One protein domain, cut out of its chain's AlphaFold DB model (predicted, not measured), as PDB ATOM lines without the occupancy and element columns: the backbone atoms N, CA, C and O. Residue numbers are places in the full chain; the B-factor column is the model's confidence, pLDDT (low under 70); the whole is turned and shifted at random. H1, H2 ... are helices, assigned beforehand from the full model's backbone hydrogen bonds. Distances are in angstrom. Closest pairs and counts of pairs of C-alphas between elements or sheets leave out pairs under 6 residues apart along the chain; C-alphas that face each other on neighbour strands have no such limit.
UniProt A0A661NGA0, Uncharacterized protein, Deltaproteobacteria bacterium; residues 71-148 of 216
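What this domain is: This is residues 71 to 148 of the 216 residues of an uncharacterized protein of Deltaproteobacteria bacterium (UniProt A0A661NGA0). Four helices lie lengthwise in an up-and-down bundle, with H2 and H3 as its middle pair, H1 packed along one side of that pair and H4 along the other. The long link from H1 to H2, residues 84 to 95, makes a loop at one end of the bundle and lengthens its long axis. The printed part has 78 residues, with four named helices in the order H1, H2, H3, H4 and no named strand; the class is all helix. It is compact, with a radius of gyration of the C-alphas of 11.6 A, yet elongated in outline, spanning 37 by 23 by 16 A.

Where its parts are: The longest helices by residues are H2 and H3, with 14 residues each. H2 takes in residues 96 to 109 and measures 20.0 A from first to last C-alpha; C-alpha 96 is at (181.354, 237.742, 143.272). H3 takes in residues 112 to 125 and measures 20.3 A. H1, residues 71 to 83, is 18.3 A long and begins with C-alpha 71 at (183.169, 263.604, 146.379). H4, residues 136 to 145, is 14.5 A long and ends with C-alpha 145 at (171.851, 253.199, 154.966).

How they stand to each other: H2 and H3 are the hub, each touching the three other helices. They form a helical hairpin at a shallow tilt of 15 degrees, opposite ways; H2 touches H3 with residues 103 to 107 alone, and the closest C-alphas, of Tyr 106 and Ala 115, are 5.0 A apart. H1 and H2 are also a hairpin, at a shallow tilt of 9 degrees, with the C-alphas of Ala 75 and Gly 107 closest at 4.4 A. H1 touches H3 and runs the same way at a shallow tilt of 7 degrees; the closest C-alphas, of Cys 82 and Val 119, are 7.0 A apart. The hairpin of H3 and H4 has a shallow tilt of 35.0 degrees, only just short of steep, and its closest C-alphas, of Ala 118 and Gly 144, are 4.2 A apart. H4 touches H2, the same way at a shallow tilt of 21 degrees, closest at the C-alphas of Thr 99 and Ala 137, 5.6 A. H1 and H4 are apart. Every O i to N i+4 pair is within hydrogen-bond range in H1, H3 and H4; in H2 7 of 10 are.

The domain as a whole: The two C-alphas farthest apart, of Pro 91 and Ile 148, are 37.0 A from each other. The printed part has no cut. The link from H1 to H2 is long, that from H2 to H3 tight, and that from H3 to H4 short. The mean pLDDT of the printed part is 95.0, and no printed residue is under 70.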
ATOM      1  N   ASP A  71     184.015 264.737 146.768       84.56
ATOM      2  CA  ASP A  71     183.169 263.604 146.379       84.56
ATOM      3  C   ASP A  71     183.838 262.718 145.325       84.56
ATOM      4  O   ASP A  71     183.760 261.490 145.404       84.56
ATOM      5  N   ALA A  72     184.552 263.319 144.368       87.81
ATOM      6  CA  ALA A  72     185.305 262.580 143.362       87.81
ATOM      7  C   ALA A  72     186.447 261.763 143.990       87.81
ATOM      8  O   ALA A  72     186.621 260.583 143.670       87.81
ATOM      9  N   ARG A  73     187.197 262.355 144.929       90.19
ATOM     10  CA  ARG A  73     188.261 261.658 145.673       90.19
ATOM     11  C   ARG A  73     187.709 260.520 146.522       90.19
ATOM     12  O   ARG A  73     188.301 259.441 146.561       90.19
ATOM     13  N   LEU A  74     186.574 260.742 147.182       90.75
ATOM     14  CA  LEU A  74     185.916 259.705 147.962       90.75
ATOM     15  C   LEU A  74     185.458 258.548 147.072       90.75
ATOM     16  O   LEU A  74     185.758 257.397 147.383       90.75
ATOM     17  N   ALA A  75     184.784 258.845 145.960       90.38
ATOM     18  CA  ALA A  75     184.343 257.834 145.007       90.38
ATOM     19  C   ALA A  75     185.527 257.013 144.471       90.38
ATOM     20  O   ALA A  75     185.449 255.788 144.433       90.38
ATOM     21  N   ALA A  76     186.652 257.661 144.144       92.94
ATOM     22  CA  ALA A  76     187.869 256.977 143.710       92.94
ATOM     23  C   ALA A  76     188.440 256.043 144.793       92.94
ATOM     24  O   ALA A  76     188.784 254.898 144.503       92.94
ATOM     25  N   ARG A  77     188.491 256.494 146.054       95.69
ATOM     26  CA  ARG A  77     188.951 255.669 147.183       95.69
ATOM     27  C   ARG A  77     188.040 254.462 147.424       95.69
ATOM     28  O   ARG A  77     188.533 253.377 147.717       95.69
ATOM     29  N   LEU A  78     186.725 254.641 147.311       95.69
ATOM     30  CA  LEU A  78     185.762 253.547 147.462       95.69
ATOM     31  C   LEU A  78     185.869 252.548 146.307       95.69
ATOM     32  O   LEU A  78     185.884 251.347 146.557       95.69
ATOM     33  N   ALA A  79     186.044 253.021 145.070       94.50
ATOM     34  CA  ALA A  79     186.301 252.153 143.922       94.50
ATOM     35  C   ALA A  79     187.577 251.316 144.122       94.50
ATOM     36  O   ALA A  79     187.567 250.106 143.907       94.50
ATOM     37  N   GLU A  80     188.659 251.922 144.621       96.50
ATOM     38  CA  GLU A  80     189.879 251.184 144.971       96.50
ATOM     39  C   GLU A  80     189.623 250.136 146.071       96.50
ATOM     40  O   GLU A  80     190.133 249.016 145.998       96.50
ATOM     41  N   ALA A  81     188.816 250.460 147.083       97.25
ATOM     42  CA  ALA A  81     188.442 249.510 148.128       97.25
ATOM     43  C   ALA A  81     187.623 248.326 147.575       97.25
ATOM     44  O   ALA A  81     187.902 247.182 147.937       97.25
ATOM     45  N   CYS A  82     186.696 248.572 146.644       97.31
ATOM     46  CA  CYS A  82     185.943 247.530 145.941       97.31
ATOM     47  C   CYS A  82     186.859 246.609 145.120       97.31
ATOM     48  O   CYS A  82     186.733 245.388 145.188       97.31
ATOM     49  N   GLN A  83     187.857 247.165 144.426       97.38
ATOM     50  CA  GLN A  83     188.846 246.388 143.661       97.38
ATOM     51  C   GLN A  83     189.747 245.505 144.540       97.38
ATOM     52  O   GLN A  83     190.365 244.558 144.051       97.38
ATOM     53  N   ARG A  84     189.846 245.801 145.842       97.94
ATOM     54  CA  ARG A  84     190.608 245.001 146.815       97.94
ATOM     55  C   ARG A  84     189.797 243.850 147.418       97.94
ATOM     56  O   ARG A  84     190.377 243.050 148.162       97.94
ATOM     57  N   LEU A  85     188.496 243.753 147.130       97.62
ATOM     58  CA  LEU A  85     187.683 242.606 147.527       97.62
ATOM     59  C   LEU A  85     188.234 241.329 146.882       97.62
ATOM     60  O   LEU A  85     188.774 241.341 145.777       97.62
ATOM     61  N   LYS A  86     188.119 240.206 147.588       97.69
ATOM     62  CA  LYS A  86     188.597 238.903 147.119       97.69
ATOM     63  C   LYS A  86     187.477 237.875 147.228       97.69
ATOM     64  O   LYS A  86     186.793 237.858 148.256       97.69
ATOM     65  N   PRO A  87     187.317 236.980 146.242       96.88
ATOM     66  CA  PRO A  87     186.477 235.812 146.432       96.88
ATOM     67  C   PRO A  87     187.151 234.871 147.449       96.88
ATOM     68  O   PRO A  87     188.376 234.921 147.628       96.88
ATOM     69  N   PRO A  88     186.394 234.000 148.129       96.19
ATOM     70  CA  PRO A  88     186.983 232.934 148.923       96.19
ATOM     71  C   PRO A  88     187.796 231.982 148.034       96.19
ATOM     72  O   PRO A  88     187.513 231.834 146.843       96.19
ATOM     73  N   PRO A  89     188.797 231.288 148.596       93.31
ATOM     74  CA  PRO A  89     189.511 230.256 147.861       93.31
ATOM     75  C   PRO A  89     188.562 229.100 147.509       93.31
ATOM     76  O   PRO A  89     187.899 228.544 148.383       93.31
ATOM     77  N   GLY A  90     188.524 228.710 146.233       88.25
ATOM     78  CA  GLY A  90     187.765 227.551 145.758       88.25
ATOM     79  C   GLY A  90     186.896 227.834 144.524       88.25
ATOM     80  O   GLY A  90     186.828 228.968 144.061       88.25
ATOM     81  N   PRO A  91     186.246 226.800 143.963       81.44
ATOM     82  CA  PRO A  91     185.609 226.878 142.643       81.44
ATOM     83  C   PRO A  91     184.182 227.467 142.594       81.44
ATOM     84  O   PRO A  91     183.538 227.354 141.556       81.44
ATOM     85  N   HIS A  92     183.656 228.091 143.655       79.56
ATOM     86  CA  HIS A  92     182.223 228.434 143.725       79.56
ATOM     87  C   HIS A  92     181.955 229.837 144.288       79.56
ATOM     88  O   HIS A  92     181.671 229.986 145.472       79.56
ATOM     89  N   CYS A  93     182.033 230.869 143.443       93.69
ATOM     90  CA  CYS A  93     181.641 232.234 143.812       93.69
ATOM     91  C   CYS A  93     181.158 233.031 142.584       93.69
ATOM     92  O   CYS A  93     181.721 234.062 142.226       93.69
ATOM     93  N   GLU A  94     180.143 232.510 141.889       93.88
ATOM     94  CA  GLU A  94     179.639 233.078 140.624       93.88
ATOM     95  C   GLU A  94     179.088 234.507 140.783       93.88
ATOM     96  O   GLU A  94     179.226 235.333 139.887       93.88
ATOM     97  N   SER A  95     178.533 234.821 141.952       94.81
ATOM     98  CA  SER A  95     177.980 236.132 142.325       94.81
ATOM     99  C   SER A  95     179.035 237.183 142.690       94.81
ATOM    100  O   SER A  95     178.697 238.358 142.838       94.81
ATOM    101  N   PHE A  96     180.312 236.803 142.843       96.62
ATOM    102  CA  PHE A  96     181.354 237.742 143.272       96.62
ATOM    103  C   PHE A  96     181.532 238.892 142.289       96.62
ATOM    104  O   PHE A  96     181.747 240.030 142.696       96.62
ATOM    105  N   HIS A  97     181.437 238.593 140.992       95.69
ATOM    106  CA  HIS A  97     181.551 239.611 139.960       95.69
ATOM    107  C   HIS A  97     180.448 240.667 140.104       95.69
ATOM    108  O   HIS A  97     180.775 241.847 140.186       95.69
ATOM    109  N   SER A  98     179.192 240.240 140.271       94.31
ATOM    110  CA  SER A  98     178.056 241.133 140.540       94.31
ATOM    111  C   SER A  98     178.243 241.923 141.837       94.31
ATOM    112  O   SER A  98     178.030 243.126 141.862       94.31
ATOM    113  N   THR A  99     178.764 241.286 142.892       96.06
ATOM    114  CA  THR A  99     179.064 241.973 144.161       96.06
ATOM    115  C   THR A  99     180.105 243.086 143.983       96.06
ATOM    116  O   THR A  99     179.993 244.135 144.615       96.06
ATOM    117  N   MET A 100     181.120 242.888 143.133       96.00
ATOM    118  CA  MET A 100     182.095 243.940 142.821       96.00
ATOM    119  C   MET A 100     181.466 245.083 142.022       96.00
ATOM    120  O   MET A 100     181.709 246.238 142.359       96.00
ATOM    121  N   GLU A 101     180.651 244.775 141.010       94.38
ATOM    122  CA  GLU A 101     179.933 245.789 140.223       94.38
ATOM    123  C   GLU A 101     179.017 246.636 141.122       94.38
ATOM    124  O   GLU A 101     179.074 247.864 141.091       94.38
ATOM    125  N   GLU A 102     178.254 245.990 142.007       94.62
ATOM    126  CA  GLU A 102     177.390 246.657 142.987       94.62
ATOM    127  C   GLU A 102     178.174 247.501 143.997       94.62
ATOM    128  O   GLU A 102     177.732 248.584 144.382       94.62
ATOM    129  N   CYS A 103     179.360 247.049 144.409       96.94
ATOM    130  CA  CYS A 103     180.225 247.815 145.302       96.94
ATOM    131  C   CYS A 103     180.605 249.173 144.691       96.94
ATOM    132  O   CYS A 103     180.606 250.193 145.385       96.94
ATOM    133  N   GLU A 104     180.886 249.221 143.386       94.81
ATOM    134  CA  GLU A 104     181.237 250.472 142.712       94.81
ATOM    135  C   GLU A 104     180.068 251.469 142.660       94.81
ATOM    136  O   GLU A 104     180.293 252.686 142.694       94.81
ATOM    137  N   ILE A 105     178.823 250.974 142.639       94.94
ATOM    138  CA  ILE A 105     177.615 251.809 142.692       94.94
ATOM    139  C   ILE A 105     177.592 252.623 143.992       94.94
ATOM    140  O   ILE A 105     177.176 253.782 143.973       94.94
ATOM    141  N   TYR A 106     178.103 252.093 145.112       95.94
ATOM    142  CA  TYR A 106     178.052 252.789 146.402       95.94
ATOM    143  C   TYR A 106     178.720 254.164 146.378       95.94
ATOM    144  O   TYR A 106     178.123 255.137 146.833       95.94
ATOM    145  N   GLY A 107     179.923 254.278 145.808       94.19
ATOM    146  CA  GLY A 107     180.627 255.564 145.735       94.19
ATOM    147  C   GLY A 107     179.935 256.583 144.819       94.19
ATOM    148  O   GLY A 107     180.034 257.798 145.027       94.19
ATOM    149  N   ARG A 108     179.201 256.101 143.810       93.75
ATOM    150  CA  ARG A 108     178.479 256.950 142.855       93.75
ATOM    151  C   ARG A 108     177.119 257.388 143.382       93.75
ATOM    152  O   ARG A 108     176.795 258.564 143.238       93.75
ATOM    153  N   ALA A 109     176.375 256.488 144.018       95.56
ATOM    154  CA  ALA A 109     174.969 256.685 144.349       95.56
ATOM    155  C   ALA A 109     174.695 257.063 145.810       95.56
ATOM    156  O   ALA A 109     173.672 257.691 146.086       95.56
ATOM    157  N   LEU A 110     175.566 256.695 146.753       96.75
ATOM    158  CA  LEU A 110     175.317 256.909 148.179       96.75
ATOM    159  C   LEU A 110     175.990 258.176 148.703       96.75
ATOM    160  O   LEU A 110     176.996 258.649 148.173       96.75
ATOM    161  N   GLN A 111     175.430 258.710 149.784       96.56
ATOM    162  CA  GLN A 111     176.081 259.719 150.606       96.56
ATOM    163  C   GLN A 111     177.411 259.172 151.151       96.56
ATOM    164  O   GLN A 111     177.489 257.978 151.461       96.56
ATOM    165  N   PRO A 112     178.430 260.027 151.352       96.31
ATOM    166  CA  PRO A 112     179.759 259.624 151.801       96.31
ATOM    167  C   PRO A 112     179.797 258.594 152.936       96.31
ATOM    168  O   PRO A 112     180.346 257.504 152.773       96.31
ATOM    169  N   ALA A 113     179.156 258.903 154.064       96.62
ATOM    170  CA  ALA A 113     179.185 258.041 155.243       96.62
ATOM    171  C   ALA A 113     178.409 256.723 155.046       96.62
ATOM    172  O   ALA A 113     178.794 255.702 155.615       96.62
ATOM    173  N   ALA A 114     177.354 256.706 154.220       97.62
ATOM    174  CA  ALA A 114     176.654 255.468 153.872       97.62
ATOM    175  C   ALA A 114     177.521 254.576 152.980       97.62
ATOM    176  O   ALA A 114     177.620 253.372 153.216       97.62
ATOM    177  N   ALA A 115     178.170 255.177 151.980       97.56
ATOM    178  CA  ALA A 115     179.031 254.484 151.035       97.56
ATOM    179  C   ALA A 115     180.217 253.813 151.740       97.56
ATOM    180  O   ALA A 115     180.462 252.626 151.540       97.56
ATOM    181  N   GLU A 116     180.905 254.547 152.620       97.62
ATOM    182  CA  GLU A 116     181.996 254.010 153.442       97.62
ATOM    183  C   GLU A 116     181.541 252.798 154.257       97.62
ATOM    184  O   GLU A 116     182.185 251.752 154.229       97.62
ATOM    185  N   ARG A 117     180.388 252.896 154.925       98.38
ATOM    186  CA  ARG A 117     179.867 251.813 155.770       98.38
ATOM    187  C   ARG A 117     179.423 250.588 154.981       98.38
ATOM    188  O   ARG A 117     179.622 249.466 155.450       98.38
ATOM    189  N   ALA A 118     178.864 250.779 153.789       97.88
ATOM    190  CA  ALA A 118     178.520 249.678 152.897       97.88
ATOM    191  C   ALA A 118     179.778 248.961 152.374       97.88
ATOM    192  O   ALA A 118     179.853 247.730 152.407       97.88
ATOM    193  N   VAL A 119     180.802 249.717 151.964       98.38
ATOM    194  CA  VAL A 119     182.085 249.155 151.516       98.38
ATOM    195  C   VAL A 119     182.818 248.452 152.659       98.38
ATOM    196  O   VAL A 119     183.312 247.345 152.457       98.38
ATOM    197  N   ASP A 120     182.834 249.016 153.868       98.38
ATOM    198  CA  ASP A 120     183.408 248.371 155.056       98.38
ATOM    199  C   ASP A 120     182.719 247.032 155.361       98.38
ATOM    200  O   ASP A 120     183.379 246.047 155.704       98.38
ATOM    201  N   CYS A 121     181.393 246.966 155.194       98.56
ATOM    202  CA  CYS A 121     180.642 245.721 155.322       98.56
ATOM    203  C   CYS A 121     181.099 244.676 154.293       98.56
ATOM    204  O   CYS A 121     181.385 243.541 154.677       98.56
ATOM    205  N   LEU A 122     181.242 245.036 153.011       98.31
ATOM    206  CA  LEU A 122     181.747 244.111 151.986       98.31
ATOM    207  C   LEU A 122     183.201 243.706 152.247       98.31
ATOM    208  O   LEU A 122     183.552 242.531 152.121       98.31
ATOM    209  N   ALA A 123     184.041 244.646 152.679       98.19
ATOM    210  CA  ALA A 123     185.425 244.380 153.044       98.19
ATOM    211  C   ALA A 123     185.516 243.364 154.191       98.19
ATOM    212  O   ALA A 123     186.350 242.461 154.142       98.19
ATOM    213  N   ALA A 124     184.610 243.437 155.170       98.25
ATOM    214  CA  ALA A 124     184.518 242.453 156.246       98.25
ATOM    215  C   ALA A 124     184.108 241.051 155.754       98.25
ATOM    216  O   ALA A 124     184.435 240.065 156.417       98.25
ATOM    217  N   LYS A 125     183.418 240.950 154.609       98.06
ATOM    218  CA  LYS A 125     183.042 239.688 153.939       98.06
ATOM    219  C   LYS A 125     184.109 239.167 152.969       98.06
ATOM    220  O   LYS A 125     184.071 238.002 152.581       98.06
ATOM    221  N   SER A 126     185.071 240.003 152.588       97.88
ATOM    222  CA  SER A 126     186.121 239.680 151.617       97.88
ATOM    223  C   SER A 126     186.889 238.405 151.984       97.88
ATOM    224  O   SER A 126     187.329 238.218 153.119       97.88
ATOM    225  N   GLY A 127     187.059 237.512 151.009       97.06
ATOM    226  CA  GLY A 127     187.754 236.233 151.160       97.06
ATOM    227  C   GLY A 127     186.958 235.139 151.880       97.06
ATOM    228  O   GLY A 127     187.507 234.065 152.133       97.06
ATOM    229  N   ARG A 128     185.684 235.374 152.213       97.31
ATOM    230  CA  ARG A 128     184.804 234.417 152.903       97.31
ATOM    231  C   ARG A 128     183.649 233.975 152.008       97.31
ATOM    232  O   ARG A 128     183.345 234.613 151.014       97.31
ATOM    233  N   GLN A 129     182.982 232.882 152.371       95.69
ATOM    234  CA  GLN A 129     181.847 232.349 151.599       95.69
ATOM    235  C   GLN A 129     180.630 233.284 151.573       95.69
ATOM    236  O   GLN A 129     179.839 233.238 150.639       95.69
ATOM    237  N   ASP A 130     180.474 234.164 152.560       96.00
ATOM    238  CA  ASP A 130     179.315 235.051 152.656       96.00
ATOM    239  C   ASP A 130     179.383 236.281 151.736       96.00
ATOM    240  O   ASP A 130     178.403 237.015 151.657       96.00
ATOM    241  N   ILE A 131     180.499 236.505 151.031       96.81
ATOM    242  CA  ILE A 131     180.552 237.450 149.903       96.81
ATOM    243  C   ILE A 131     180.014 236.831 148.605       96.81
ATOM    244  O   ILE A 131     179.746 237.547 147.652       96.81
ATOM    245  N   CYS A 132     179.848 235.503 148.563       95.94
ATOM    246  CA  CYS A 132     179.345 234.767 147.401       95.94
ATOM    247  C   CYS A 132     177.819 234.625 147.388       95.94
ATOM    248  O   CYS A 132     177.270 233.870 146.581       95.94
ATOM    249  N   THR A 133     177.095 235.304 148.272       94.38
ATOM    250  CA  THR A 133     175.631 235.344 148.203       94.38
ATOM    251  C   THR A 133     175.205 236.477 147.280       94.38
ATOM    252  O   THR A 133     175.748 237.572 147.401       94.38
ATOM    253  N   TYR A 134     174.206 236.259 146.422       92.88
ATOM    254  CA  TYR A 134     173.650 237.330 145.578       92.88
ATOM    255  C   TYR A 134     173.120 238.521 146.393       92.88
ATOM    256  O   TYR A 134     173.120 239.641 145.907       92.88
ATOM    257  N   ASP A 135     172.770 238.303 147.663       92.62
ATOM    258  CA  ASP A 135     172.308 239.364 148.560       92.62
ATOM    259  C   ASP A 135     173.443 240.070 149.323       92.62
ATOM    260  O   ASP A 135     173.164 240.921 150.163       92.62
ATOM    261  N   ALA A 136     174.721 239.719 149.110       95.12
ATOM    262  CA  ALA A 136     175.824 240.235 149.934       95.12
ATOM    263  C   ALA A 136     175.918 241.765 149.866       95.12
ATOM    264  O   ALA A 136     176.011 242.435 150.900       95.12
ATOM    265  N   ALA A 137     175.855 242.312 148.655       95.31
ATOM    266  CA  ALA A 137     175.837 243.746 148.435       95.31
ATOM    267  C   ALA A 137     174.497 244.367 148.872       95.31
ATOM    268  O   ALA A 137     174.509 245.338 149.623       95.31
ATOM    269  N   GLY A 138     173.341 243.773 148.568       92.62
ATOM    270  CA  GLY A 138     172.057 244.241 149.119       92.62
ATOM    271  C   GLY A 138     172.051 244.372 150.658       92.62
ATOM    272  O   GLY A 138     171.627 245.390 151.205       92.62
ATOM    273  N   GLN A 139     172.608 243.393 151.377       94.00
ATOM    274  CA  GLN A 139     172.757 243.425 152.838       94.00
ATOM    275  C   GLN A 139     173.703 244.540 153.302       94.00
ATOM    276  O   GLN A 139     173.400 245.255 154.259       94.00
ATOM    277  N   CYS A 140     174.847 244.706 152.635       96.94
ATOM    278  CA  CYS A 140     175.807 245.748 152.990       96.94
ATOM    279  C   CYS A 140     175.320 247.156 152.640       96.94
ATOM    280  O   CYS A 140     175.616 248.098 153.374       96.94
ATOM    281  N   PHE A 141     174.494 247.297 151.606       95.06
ATOM    282  CA  PHE A 141     173.761 248.524 151.336       95.06
ATOM    283  C   PHE A 141     172.861 248.890 152.519       95.06
ATOM    284  O   PHE A 141     172.967 250.006 153.020       95.06
ATOM    285  N   VAL A 142     172.064 247.950 153.045       92.81
ATOM    286  CA  VAL A 142     171.224 248.200 154.233       92.81
ATOM    287  C   VAL A 142     172.073 248.667 155.422       92.81
ATOM    288  O   VAL A 142     171.739 249.679 156.042       92.81
ATOM    289  N   VAL A 143     173.209 248.014 155.698       95.88
ATOM    290  CA  VAL A 143     174.163 248.458 156.738       95.88
ATOM    291  C   VAL A 143     174.636 249.895 156.498       95.88
ATOM    292  O   VAL A 143     174.661 250.693 157.436       95.88
ATOM    293  N   GLY A 144     174.971 250.240 155.254       96.62
ATOM    294  CA  GLY A 144     175.340 251.598 154.864       96.62
ATOM    295  C   GLY A 144     174.229 252.609 155.135       96.62
ATOM    296  O   GLY A 144     174.480 253.650 155.739       96.62
ATOM    297  N   THR A 145     172.986 252.288 154.759       95.62
ATOM    298  CA  THR A 145     171.851 253.199 154.966       95.62
ATOM    299  C   THR A 145     171.617 253.517 156.441       95.62
ATOM    300  O   THR A 145     171.410 254.676 156.788       95.62
ATOM    301  N   LEU A 146     171.746 252.524 157.327       94.94
ATOM    302  CA  LEU A 146     171.559 252.686 158.773       94.94
ATOM    303  C   LEU A 146     172.588 253.619 159.432       94.94
ATOM    304  O   LEU A 146     172.385 254.043 160.569       94.94
ATOM    305  N   ALA A 147     173.683 253.953 158.744       95.31
ATOM    306  CA  ALA A 147     174.664 254.918 159.230       95.31
ATOM    307  C   ALA A 147     174.205 256.378 159.086       95.31
ATOM    308  O   ALA A 147     174.843 257.273 159.644       95.31
ATOM    309  N   ILE A 148     173.127 256.624 158.336       96.38
ATOM    310  CA  ILE A 148     172.622 257.963 158.037       96.38
ATOM    311  C   ILE A 148     171.317 258.212 158.797       96.38
ATOM    312  O   ILE A 148     170.377 257.422 158.689       96.38
TER     313      ILE A 148